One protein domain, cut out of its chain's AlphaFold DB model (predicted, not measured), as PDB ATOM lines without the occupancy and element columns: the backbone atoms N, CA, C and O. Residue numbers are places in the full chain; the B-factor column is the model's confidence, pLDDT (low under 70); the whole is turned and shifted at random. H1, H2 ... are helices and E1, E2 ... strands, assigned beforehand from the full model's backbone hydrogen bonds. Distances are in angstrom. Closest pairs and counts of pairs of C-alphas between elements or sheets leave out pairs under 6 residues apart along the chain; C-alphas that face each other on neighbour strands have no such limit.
ATOM      1  N   PRO A  91      25.592  26.470  -3.566       80.12
ATOM      2  CA  PRO A  91      24.706  25.879  -4.561       80.12
ATOM      3  C   PRO A  91      25.360  24.684  -5.263       80.12
ATOM      4  O   PRO A  91      26.578  24.656  -5.487       80.12
ATOM      5  N   SER A  92      24.553  23.686  -5.620       75.69
ATOM      6  CA  SER A  92      25.029  22.450  -6.249       75.69
ATOM      7  C   SER A  92      25.722  22.710  -7.589       75.69
ATOM      8  O   SER A  92      26.651  21.989  -7.942       75.69
ATOM      9  N   GLU A  93      25.349  23.769  -8.307       81.81
ATOM     10  CA  GLU A  93      25.947  24.166  -9.582       81.81
ATOM     11  C   GLU A  93      27.400  24.616  -9.407       81.81
ATOM     12  O   GLU A  93      28.287  24.193 -10.151       81.81
ATOM     13  N   LEU A  94      27.664  25.446  -8.391       84.62
ATOM     14  CA  LEU A  94      29.017  25.914  -8.083       84.62
ATOM     15  C   LEU A  94      29.883  24.768  -7.565       84.62
ATOM     16  O   LEU A  94      31.050  24.653  -7.938       84.62
ATOM     17  N   LEU A  95      29.300  23.881  -6.763       84.62
ATOM     18  CA  LEU A  95      29.965  22.678  -6.282       84.62
ATOM     19  C   LEU A  95      30.394  21.756  -7.434       84.62
ATOM     20  O   LEU A  95      31.556  21.358  -7.509       84.62
ATOM     21  N   LEU A  96      29.481  21.453  -8.360       84.19
ATOM     22  CA  LEU A  96      29.782  20.653  -9.549       84.19
ATOM     23  C   LEU A  96      30.823  21.340 -10.434       84.19
ATOM     24  O   LEU A  96      31.706  20.673 -10.976       84.19
ATOM     25  N   ARG A  97      30.778  22.674 -10.537       85.06
ATOM     26  CA  ARG A  97      31.788  23.435 -11.273       85.06
ATOM     27  C   ARG A  97      33.174  23.282 -10.651       85.06
ATOM     28  O   ARG A  97      34.110  22.986 -11.388       85.06
ATOM     29  N   ILE A  98      33.306  23.416  -9.332       84.00
ATOM     30  CA  ILE A  98      34.578  23.210  -8.620       84.00
ATOM     31  C   ILE A  98      35.093  21.786  -8.857       84.00
ATOM     32  O   ILE A  98      36.232  21.609  -9.284       84.00
ATOM     33  N   LEU A  99      34.237  20.775  -8.685       83.12
ATOM     34  CA  LEU A  99      34.606  19.373  -8.909       83.12
ATOM     35  C   LEU A  99      35.049  19.106 -10.357       83.12
ATOM     36  O   LEU A  99      36.001  18.359 -10.580       83.12
ATOM     37  N   SER A 100      34.414  19.750 -11.340       81.88
ATOM     38  CA  SER A 100      34.805  19.646 -12.753       81.88
ATOM     39  C   SER A 100      36.164  20.289 -13.052       81.88
ATOM     40  O   SER A 100      36.884  19.838 -13.942       81.88
ATOM     41  N   LEU A 101      36.539  21.339 -12.313       81.50
ATOM     42  CA  LEU A 101      37.857  21.961 -12.434       81.50
ATOM     43  C   LEU A 101      38.925  21.041 -11.835       81.50
ATOM     44  O   LEU A 101      39.912  20.752 -12.510       81.50
ATOM     45  N   CYS A 102      38.666  20.470 -10.654       76.12
ATOM     46  CA  CYS A 102      39.549  19.476 -10.039       76.12
ATOM     47  C   CYS A 102      39.745  18.237 -10.931       76.12
ATOM     48  O   CYS A 102      40.846  17.694 -11.004       76.12
ATOM     49  N   SER A 103      38.704  17.783 -11.645       73.19
ATOM     50  CA  SER A 103      38.831  16.623 -12.539       73.19
ATOM     51  C   SER A 103      39.727  16.897 -13.747       73.19
ATOM     52  O   SER A 103      40.417  15.998 -14.218       73.19
ATOM     53  N   ARG A 104      39.691  18.123 -14.277       68.50
ATOM     54  CA  ARG A 104      40.475  18.539 -15.448       68.50
ATOM     55  C   ARG A 104      41.954  18.702 -15.125       68.50
ATOM     56  O   ARG A 104      42.792  18.353 -15.950       68.50
ATOM     57  N   GLU A 105      42.267  19.199 -13.936       63.53
ATOM     58  CA  GLU A 105      43.647  19.347 -13.474       63.53
ATOM     59  C   GLU A 105      44.323  17.978 -13.316       63.53
ATOM     60  O   GLU A 105      45.401  17.763 -13.867       63.53
ATOM     61  N   LEU A 106      43.625  17.001 -12.723       60.78
ATOM     62  CA  LEU A 106      44.087  15.609 -12.661       60.78
ATOM     63  C   LEU A 106      44.351  15.021 -14.057       60.78
ATOM     64  O   LEU A 106      45.384  14.395 -14.274       60.78
ATOM     65  N   HIS A 125      44.833  -0.156 -15.109       66.06
ATOM     66  CA  HIS A 125      43.976   0.574 -16.050       66.06
ATOM     67  C   HIS A 125      42.622   0.891 -15.410       66.06
ATOM     68  O   HIS A 125      42.174   2.036 -15.442       66.06
ATOM     69  N   MET A 126      41.999  -0.088 -14.750       64.38
ATOM     70  CA  MET A 126      40.738   0.115 -14.027       64.38
ATOM     71  C   MET A 126      40.873   1.134 -12.889       64.38
ATOM     72  O   MET A 126      39.987   1.966 -12.687       64.38
ATOM     73  N   ASN A 127      41.994   1.113 -12.168       65.88
ATOM     74  CA  ASN A 127      42.284   2.061 -11.096       65.88
ATOM     75  C   ASN A 127      42.507   3.494 -11.597       65.88
ATOM     76  O   ASN A 127      42.241   4.419 -10.836       65.88
ATOM     77  N   GLN A 128      42.976   3.686 -12.831       65.12
ATOM     78  CA  GLN A 128      43.127   5.011 -13.446       65.12
ATOM     79  C   GLN A 128      41.816   5.536 -14.049       65.12
ATOM     80  O   GLN A 128      41.535   6.733 -13.975       65.12
ATOM     81  N   LEU A 129      40.985   4.650 -14.614       63.41
ATOM     82  CA  LEU A 129      39.655   5.005 -15.130       63.41
ATOM     83  C   LEU A 129      38.695   5.404 -13.999       63.41
ATOM     84  O   LEU A 129      37.862   6.297 -14.173       63.41
ATOM     85  N   ALA A 130      38.837   4.769 -12.833       66.12
ATOM     86  CA  ALA A 130      38.187   5.175 -11.597       66.12
ATOM     87  C   ALA A 130      38.998   6.303 -10.944       66.12
ATOM     88  O   ALA A 130      39.975   6.055 -10.245       66.12
ATOM     89  N   ARG A 131      38.597   7.563 -11.130       70.50
ATOM     90  CA  ARG A 131      39.292   8.732 -10.557       70.50
ATOM     91  C   ARG A 131      39.029   8.837  -9.054       70.50
ATOM     92  O   ARG A 131      38.268   9.688  -8.594       70.50
ATOM     93  N   LYS A 132      39.644   7.945  -8.273       71.62
ATOM     94  CA  LYS A 132      39.393   7.771  -6.830       71.62
ATOM     95  C   LYS A 132      39.613   9.053  -6.027       71.62
ATOM     96  O   LYS A 132      38.949   9.258  -5.012       71.62
ATOM     97  N   ASP A 133      40.483   9.941  -6.496       73.94
ATOM     98  CA  ASP A 133      40.746  11.221  -5.839       73.94
ATOM     99  C   ASP A 133      39.535  12.155  -5.860       73.94
ATOM    100  O   ASP A 133      39.312  12.880  -4.893       73.94
ATOM    101  N   LEU A 134      38.673  12.049  -6.876       75.56
ATOM    102  CA  LEU A 134      37.418  12.800  -6.970       75.56
ATOM    103  C   LEU A 134      36.288  12.194  -6.134       75.56
ATOM    104  O   LEU A 134      35.265  12.840  -5.923       75.56
ATOM    105  N   LEU A 135      36.480  10.987  -5.596       79.81
ATOM    106  CA  LEU A 135      35.589  10.410  -4.592       79.81
ATOM    107  C   LEU A 135      35.956  10.865  -3.172       79.81
ATOM    108  O   LEU A 135      35.105  10.802  -2.285       79.81
ATOM    109  N   ARG A 136      37.174  11.368  -2.918       81.12
ATOM    110  CA  ARG A 136      37.577  11.870  -1.586       81.12
ATOM    111  C   ARG A 136      36.677  13.004  -1.069       81.12
ATOM    112  O   ARG A 136      36.282  12.934   0.098       81.12
ATOM    113  N   PRO A 137      36.262  13.986  -1.892       78.50
ATOM    114  CA  PRO A 137      35.394  15.061  -1.433       78.50
ATOM    115  C   PRO A 137      33.976  14.594  -1.054       78.50
ATOM    116  O   PRO A 137      33.280  15.296  -0.324       78.50
ATOM    117  N   SER A 138      33.560  13.372  -1.422       81.69
ATOM    118  CA  SER A 138      32.287  12.780  -0.962       81.69
ATOM    119  C   SER A 138      32.219  12.577   0.560       81.69
ATOM    120  O   SER A 138      31.155  12.307   1.117       81.69
ATOM    121  N   ARG A 139      33.350  12.706   1.266       81.19
ATOM    122  CA  ARG A 139      33.420  12.609   2.729       81.19
ATOM    123  C   ARG A 139      33.118  13.925   3.453       81.19
ATOM    124  O   ARG A 139      32.901  13.879   4.657       81.19
ATOM    125  N   VAL A 140      33.065  15.058   2.746       80.56
ATOM    126  CA  VAL A 140      32.912  16.399   3.343       80.56
ATOM    127  C   VAL A 140      31.534  16.587   3.983       80.56
ATOM    128  O   VAL A 140      31.424  16.870   5.173       80.56
ATOM    129  N   CYS A 141      30.461  16.425   3.210       78.88
ATOM    130  CA  CYS A 141      29.089  16.511   3.710       78.88
ATOM    131  C   CYS A 141      28.124  15.745   2.794       78.88
ATOM    132  O   CYS A 141      28.507  15.278   1.719       78.88
ATOM    133  N   TYR A 142      26.863  15.610   3.219       83.25
ATOM    134  CA  TYR A 142      25.828  14.946   2.421       83.25
ATOM    135  C   TYR A 142      25.680  15.572   1.027       83.25
ATOM    136  O   TYR A 142      25.669  14.838   0.050       83.25
ATOM    137  N   LEU A 143      25.671  16.905   0.919       83.88
ATOM    138  CA  LEU A 143      25.531  17.602  -0.365       83.88
ATOM    139  C   LEU A 143      26.660  17.242  -1.348       83.88
ATOM    140  O   LEU A 143      26.389  16.917  -2.499       83.88
ATOM    141  N   TRP A 144      27.912  17.231  -0.878       85.69
ATOM    142  CA  TRP A 144      29.080  16.861  -1.687       85.69
ATOM    143  C   TRP A 144      29.037  15.401  -2.113       85.69
ATOM    144  O   TRP A 144      29.276  15.089  -3.277       85.69
ATOM    145  N   ARG A 145      28.661  14.508  -1.195       87.88
ATOM    146  CA  ARG A 145      28.453  13.094  -1.509       87.88
ATOM    147  C   ARG A 145      27.403  12.914  -2.597       87.88
ATOM    148  O   ARG A 145      27.672  12.240  -3.583       87.88
ATOM    149  N   THR A 146      26.239  13.527  -2.424       86.88
ATOM    150  CA  THR A 146      25.114  13.409  -3.352       86.88
ATOM    151  C   THR A 146      25.467  13.987  -4.720       86.88
ATOM    152  O   THR A 146      25.234  13.326  -5.724       86.88
ATOM    153  N   ALA A 147      26.107  15.158  -4.780       86.25
ATOM    154  CA  ALA A 147      26.534  15.768  -6.040       86.25
ATOM    155  C   ALA A 147      27.545  14.896  -6.806       86.25
ATOM    156  O   ALA A 147      27.407  14.713  -8.014       86.25
ATOM    157  N   ILE A 148      28.534  14.322  -6.113       86.56
ATOM    158  CA  ILE A 148      29.565  13.472  -6.730       86.56
ATOM    159  C   ILE A 148      28.970  12.147  -7.208       86.56
ATOM    160  O   ILE A 148      29.196  11.747  -8.347       86.56
ATOM    161  N   LEU A 149      28.195  11.463  -6.362       84.81
ATOM    162  CA  LEU A 149      27.632  10.154  -6.703       84.81
ATOM    163  C   LEU A 149      26.565  10.247  -7.803       84.81
ATOM    164  O   LEU A 149      26.515   9.365  -8.655       84.81
ATOM    165  N   ASN A 150      25.781  11.330  -7.839       87.25
ATOM    166  CA  ASN A 150      24.804  11.578  -8.906       87.25
ATOM    167  C   ASN A 150      25.430  12.103 -10.204       87.25
ATOM    168  O   ASN A 150      24.725  12.227 -11.203       87.25
ATOM    169  N   THR A 151      26.739  12.378 -10.222       85.75
ATOM    170  CA  THR A 151      27.448  12.839 -11.423       85.75
ATOM    171  C   THR A 151      28.594  11.882 -11.779       85.75
ATOM    172  O   THR A 151      29.765  12.218 -11.574       85.75
ATOM    173  N   PRO A 152      28.292  10.676 -12.314       80.19
ATOM    174  CA  PRO A 152      29.301   9.676 -12.659       80.19
ATOM    175  C   PRO A 152      30.413  10.198 -13.567       80.19
ATOM    176  O   PRO A 152      31.571   9.875 -13.333       80.19
ATOM    177  N   SER A 153      30.092  11.089 -14.509       78.56
ATOM    178  CA  SER A 153      31.041  11.686 -15.463       78.56
ATOM    179  C   SER A 153      32.216  12.444 -14.823       78.56
ATOM    180  O   SER A 153      33.210  12.733 -15.495       78.56
ATOM    181  N   LEU A 154      32.139  12.761 -13.524       77.12
ATOM    182  CA  LEU A 154      33.260  13.318 -12.768       77.12
ATOM    183  C   LEU A 154      34.309  12.255 -12.424       77.12
ATOM    184  O   LEU A 154      35.503  12.520 -12.563       77.12
ATOM    185  N   TRP A 155      33.888  11.072 -11.971       76.94
ATOM    186  CA  TRP A 155      34.769  10.049 -11.392       76.94
ATOM    187  C   TRP A 155      34.914   8.780 -12.240       76.94
ATOM    188  O   TRP A 155      35.851   8.013 -12.007       76.94
ATOM    189  N   THR A 156      34.059   8.582 -13.242       73.25
ATOM    190  CA  THR A 156      34.259   7.622 -14.329       73.25
ATOM    191  C   THR A 156      34.695   8.362 -15.585       73.25
ATOM    192  O   THR A 156      34.132   9.386 -15.969       73.25
ATOM    193  N   ALA A 157      35.721   7.850 -16.254       68.50
ATOM    194  CA  ALA A 157      36.056   8.286 -17.599       68.50
ATOM    195  C   ALA A 157      36.248   7.059 -18.473       68.50
ATOM    196  O   ALA A 157      37.133   6.256 -18.207       68.50
ATOM    197  N   ILE A 158      35.442   6.931 -19.524       64.88
ATOM    198  CA  ILE A 158      35.663   5.917 -20.552       64.88
ATOM    199  C   ILE A 158      36.514   6.564 -21.639       64.88
ATOM    200  O   ILE A 158      36.086   7.509 -22.305       64.88
ATOM    201  N   GLN A 159      37.741   6.074 -21.794       62.44
ATOM    202  CA  GLN A 159      38.624   6.472 -22.882       62.44
ATOM    203  C   GLN A 159      38.792   5.295 -23.832       62.44
ATOM    204  O   GLN A 159      39.449   4.311 -23.504       62.44
ATOM    205  N   VAL A 160      38.198   5.410 -25.017       59.91
ATOM    206  CA  VAL A 160      38.426   4.459 -26.106       59.91
ATOM    207  C   VAL A 160      39.478   5.063 -27.024       59.91
ATOM    208  O   VAL A 160      39.259   6.118 -27.622       59.91
ATOM    209  N   THR A 161      40.629   4.401 -27.118       55.66
ATOM    210  CA  THR A 161      41.682   4.768 -28.068       55.66
ATOM    211  C   THR A 161      41.708   3.725 -29.170       55.66
ATOM    212  O   THR A 161      42.087   2.582 -28.934       55.66
ATOM    213  N   VAL A 162      41.307   4.116 -30.379       59.94
ATOM    214  CA  VAL A 162      41.456   3.270 -31.567       59.94
ATOM    215  C   VAL A 162      42.808   3.590 -32.191       59.94
ATOM    216  O   VAL A 162      43.022   4.694 -32.696       59.94
ATOM    217  N   THR A 163      43.745   2.648 -32.120       54.16
ATOM    218  CA  THR A 163      45.039   2.755 -32.794       54.16
ATOM    219  C   THR A 163      44.921   2.164 -34.196       54.16
ATOM    220  O   THR A 163      44.891   0.952 -34.386       54.16
ATOM    221  N   SER A 164      44.837   3.030 -35.208       54.34
ATOM    222  CA  SER A 164      45.014   2.595 -36.595       54.34
ATOM    223  C   SER A 164      46.502   2.378 -36.877       54.34
ATOM    224  O   SER A 164      47.341   3.172 -36.446       54.34
ATOM    225  N   ARG A 165      46.834   1.334 -37.648       53.72
ATOM    226  CA  ARG A 165      48.208   0.984 -38.072       53.72
ATOM    227  C   ARG A 165      48.933   2.126 -38.807       53.72
ATOM    228  O   ARG A 165      50.150   2.091 -38.922       53.72
ATOM    229  N   ASN A 166      48.186   3.147 -39.238       55.03
ATOM    230  CA  ASN A 166      48.665   4.314 -39.981       55.03
ATOM    231  C   ASN A 166      48.817   5.583 -39.113       55.03
ATOM    232  O   ASN A 166      48.899   6.683 -39.648       55.03
ATOM    233  N   GLY A 167      48.813   5.470 -37.780       51.78
ATOM    234  CA  GLY A 167      49.162   6.579 -36.878       51.78
ATOM    235  C   GLY A 167      48.058   7.608 -36.599       51.78
ATOM    236  O   GLY A 167      48.266   8.509 -35.790       51.78
ATOM    237  N   PHE A 168      46.866   7.471 -37.184       46.88
ATOM    238  CA  PHE A 168      45.724   8.318 -36.827       46.88
ATOM    239  C   PHE A 168      45.073   7.842 -35.525       46.88
ATOM    240  O   PHE A 168      44.720   6.668 -35.382       46.88
ATOM    241  N   ARG A 169      44.920   8.772 -34.573       46.91
ATOM    242  CA  ARG A 169      44.394   8.522 -33.227       46.91
ATOM    243  C   ARG A 169      43.122   9.339 -33.009       46.91
ATOM    244  O   ARG A 169      43.177  10.561 -32.916       46.91
ATOM    245  N   LEU A 170      41.982   8.659 -32.905       45.19
ATOM    246  CA  LEU A 170      40.703   9.276 -32.551       45.19
ATOM    247  C   LEU A 170      40.452   9.072 -31.055       45.19
ATOM    248  O   LEU A 170      40.429   7.939 -30.577       45.19
ATOM    249  N   ARG A 171      40.287  10.175 -30.317       45.00
ATOM    250  CA  ARG A 171      39.901  10.170 -28.900       45.00
ATOM    251  C   ARG A 171      38.413  10.476 -28.818       45.00
ATOM    252  O   ARG A 171      38.020  11.627 -28.978       45.00
ATOM    253  N   MET A 172      37.596   9.459 -28.568       46.00
ATOM    254  CA  MET A 172      36.184   9.669 -28.249       46.00
ATOM    255  C   MET A 172      35.993   9.621 -26.736       46.00
ATOM    256  O   MET A 172      36.434   8.680 -26.073       46.00
ATOM    257  N   ARG A 173      35.365  10.666 -26.191       44.94
ATOM    258  CA  ARG A 173      34.940  10.740 -24.791       44.94
ATOM    259  C   ARG A 173      33.455  10.391 -24.754       44.94
ATOM    260  O   ARG A 173      32.663  11.109 -25.354       44.94
ATOM    261  N   GLY A 174      33.100   9.291 -24.095       48.84
ATOM    262  CA  GLY A 174      31.707   9.030 -23.732       48.84
ATOM    263  C   GLY A 174      31.312   9.970 -22.596       48.84
ATOM    264  O   GLY A 174      32.038  10.035 -21.601       48.84
ATOM    265  N   SER A 175      30.244  10.740 -22.808       38.78
ATOM    266  CA  SER A 175      29.625  11.634 -21.820       38.78
ATOM    267  C   SER A 175      28.998  10.863 -20.666       38.78
ATOM    268  O   SER A 175      28.394   9.804 -20.948       38.78
TER     269      SER A 175
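This is residues 91 to 106 and 125 to 175 of the 175 residues of the protein "F-box domain-containing protein" of Mycena chlorophos (UniProt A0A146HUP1). A small, loose cluster of helices forms one end, and a long, narrow two-stranded hairpin, E1 and E2, reaches away from it as an arm that makes much of the length. In the cluster, H3 and H4 make a helical hairpin, H1 packs on H4 with its residues 92 to 96, short H5 packs on H1 and H3, and short H2 lies off to one side. The printed part has 67 residues, with five named helices and then two named strands, in the order H1 H2 H3 H4 H5 E1 E2. E1 and E2 make one antiparallel sheet, and the class is mostly helix. The whole is loose, with a radius of gyration of the C-alphas of 14.6 A and spans of 49 by 22 by 19 A.

Strands E1, residues 159 to 163, and E2, residues 169 to 173, form an antiparallel hairpin at 163 degrees. C-alphas 161 and 171 face each other at 5.7 A, but no backbone N and O across the pair are within hydrogen-bond range. Both strands are apart from H1, residues 92 to 106, H3, residues 132 to 139, and H4, residues 142 to 149. H3 and H4 form a helical hairpin and touch at a shallow tilt of 24 degrees, opposite ways; their closest C-alphas, of Ser 138 and Arg 145, are 3.9 A apart. H1 touches H4 with residues 92 to 96 alone, at a steep tilt of 52 degrees, the same way; the closest C-alphas, of Leu 96 and Ala 147, are 6.8 A apart. H1 and H3 only just touch, with 3 pairs of C-alphas within 8 A, the closest those of Ser 103 and Leu 134 at 6.9 A. H5, residues 152 to 155, touches H3, with the C-alphas of Leu 134 and Trp 155 closest at 5.8 A, and H1, with those of Ser 103 and Leu 154 closest at 6.5 A. H2, residues 125 to 129, touches no helix. Every O i to N i+4 pair is within hydrogen-bond range in H1, H2 and H4; H3 has 1 of 4, with 4 of 5 O i to N i+3 pairs within range, and H5 is too short for an i+4 pair.

E1 is 12.4 A long and E2 12.9 A, with C-alpha 173 at (34.940, 10.740, -24.791). H1 is 21.2 A long, from C-alpha 92 at (25.029, 22.450, -6.249). H3 is 12.3 A, H4 10.5 A, H2 6.3 A and H5 5.6 A.

The C-alphas farthest apart, of Cys 141 and Asn 166, are 49.4 A apart. Residues 107 to 124 are not printed, and C-alphas 106 and 125 are 15.4 A apart across this cut. The links printed whole are tight. The mean pLDDT of the printed part is 70.7, and residues 104 to 106, 125 to 130 and 157 to 175 are under 70.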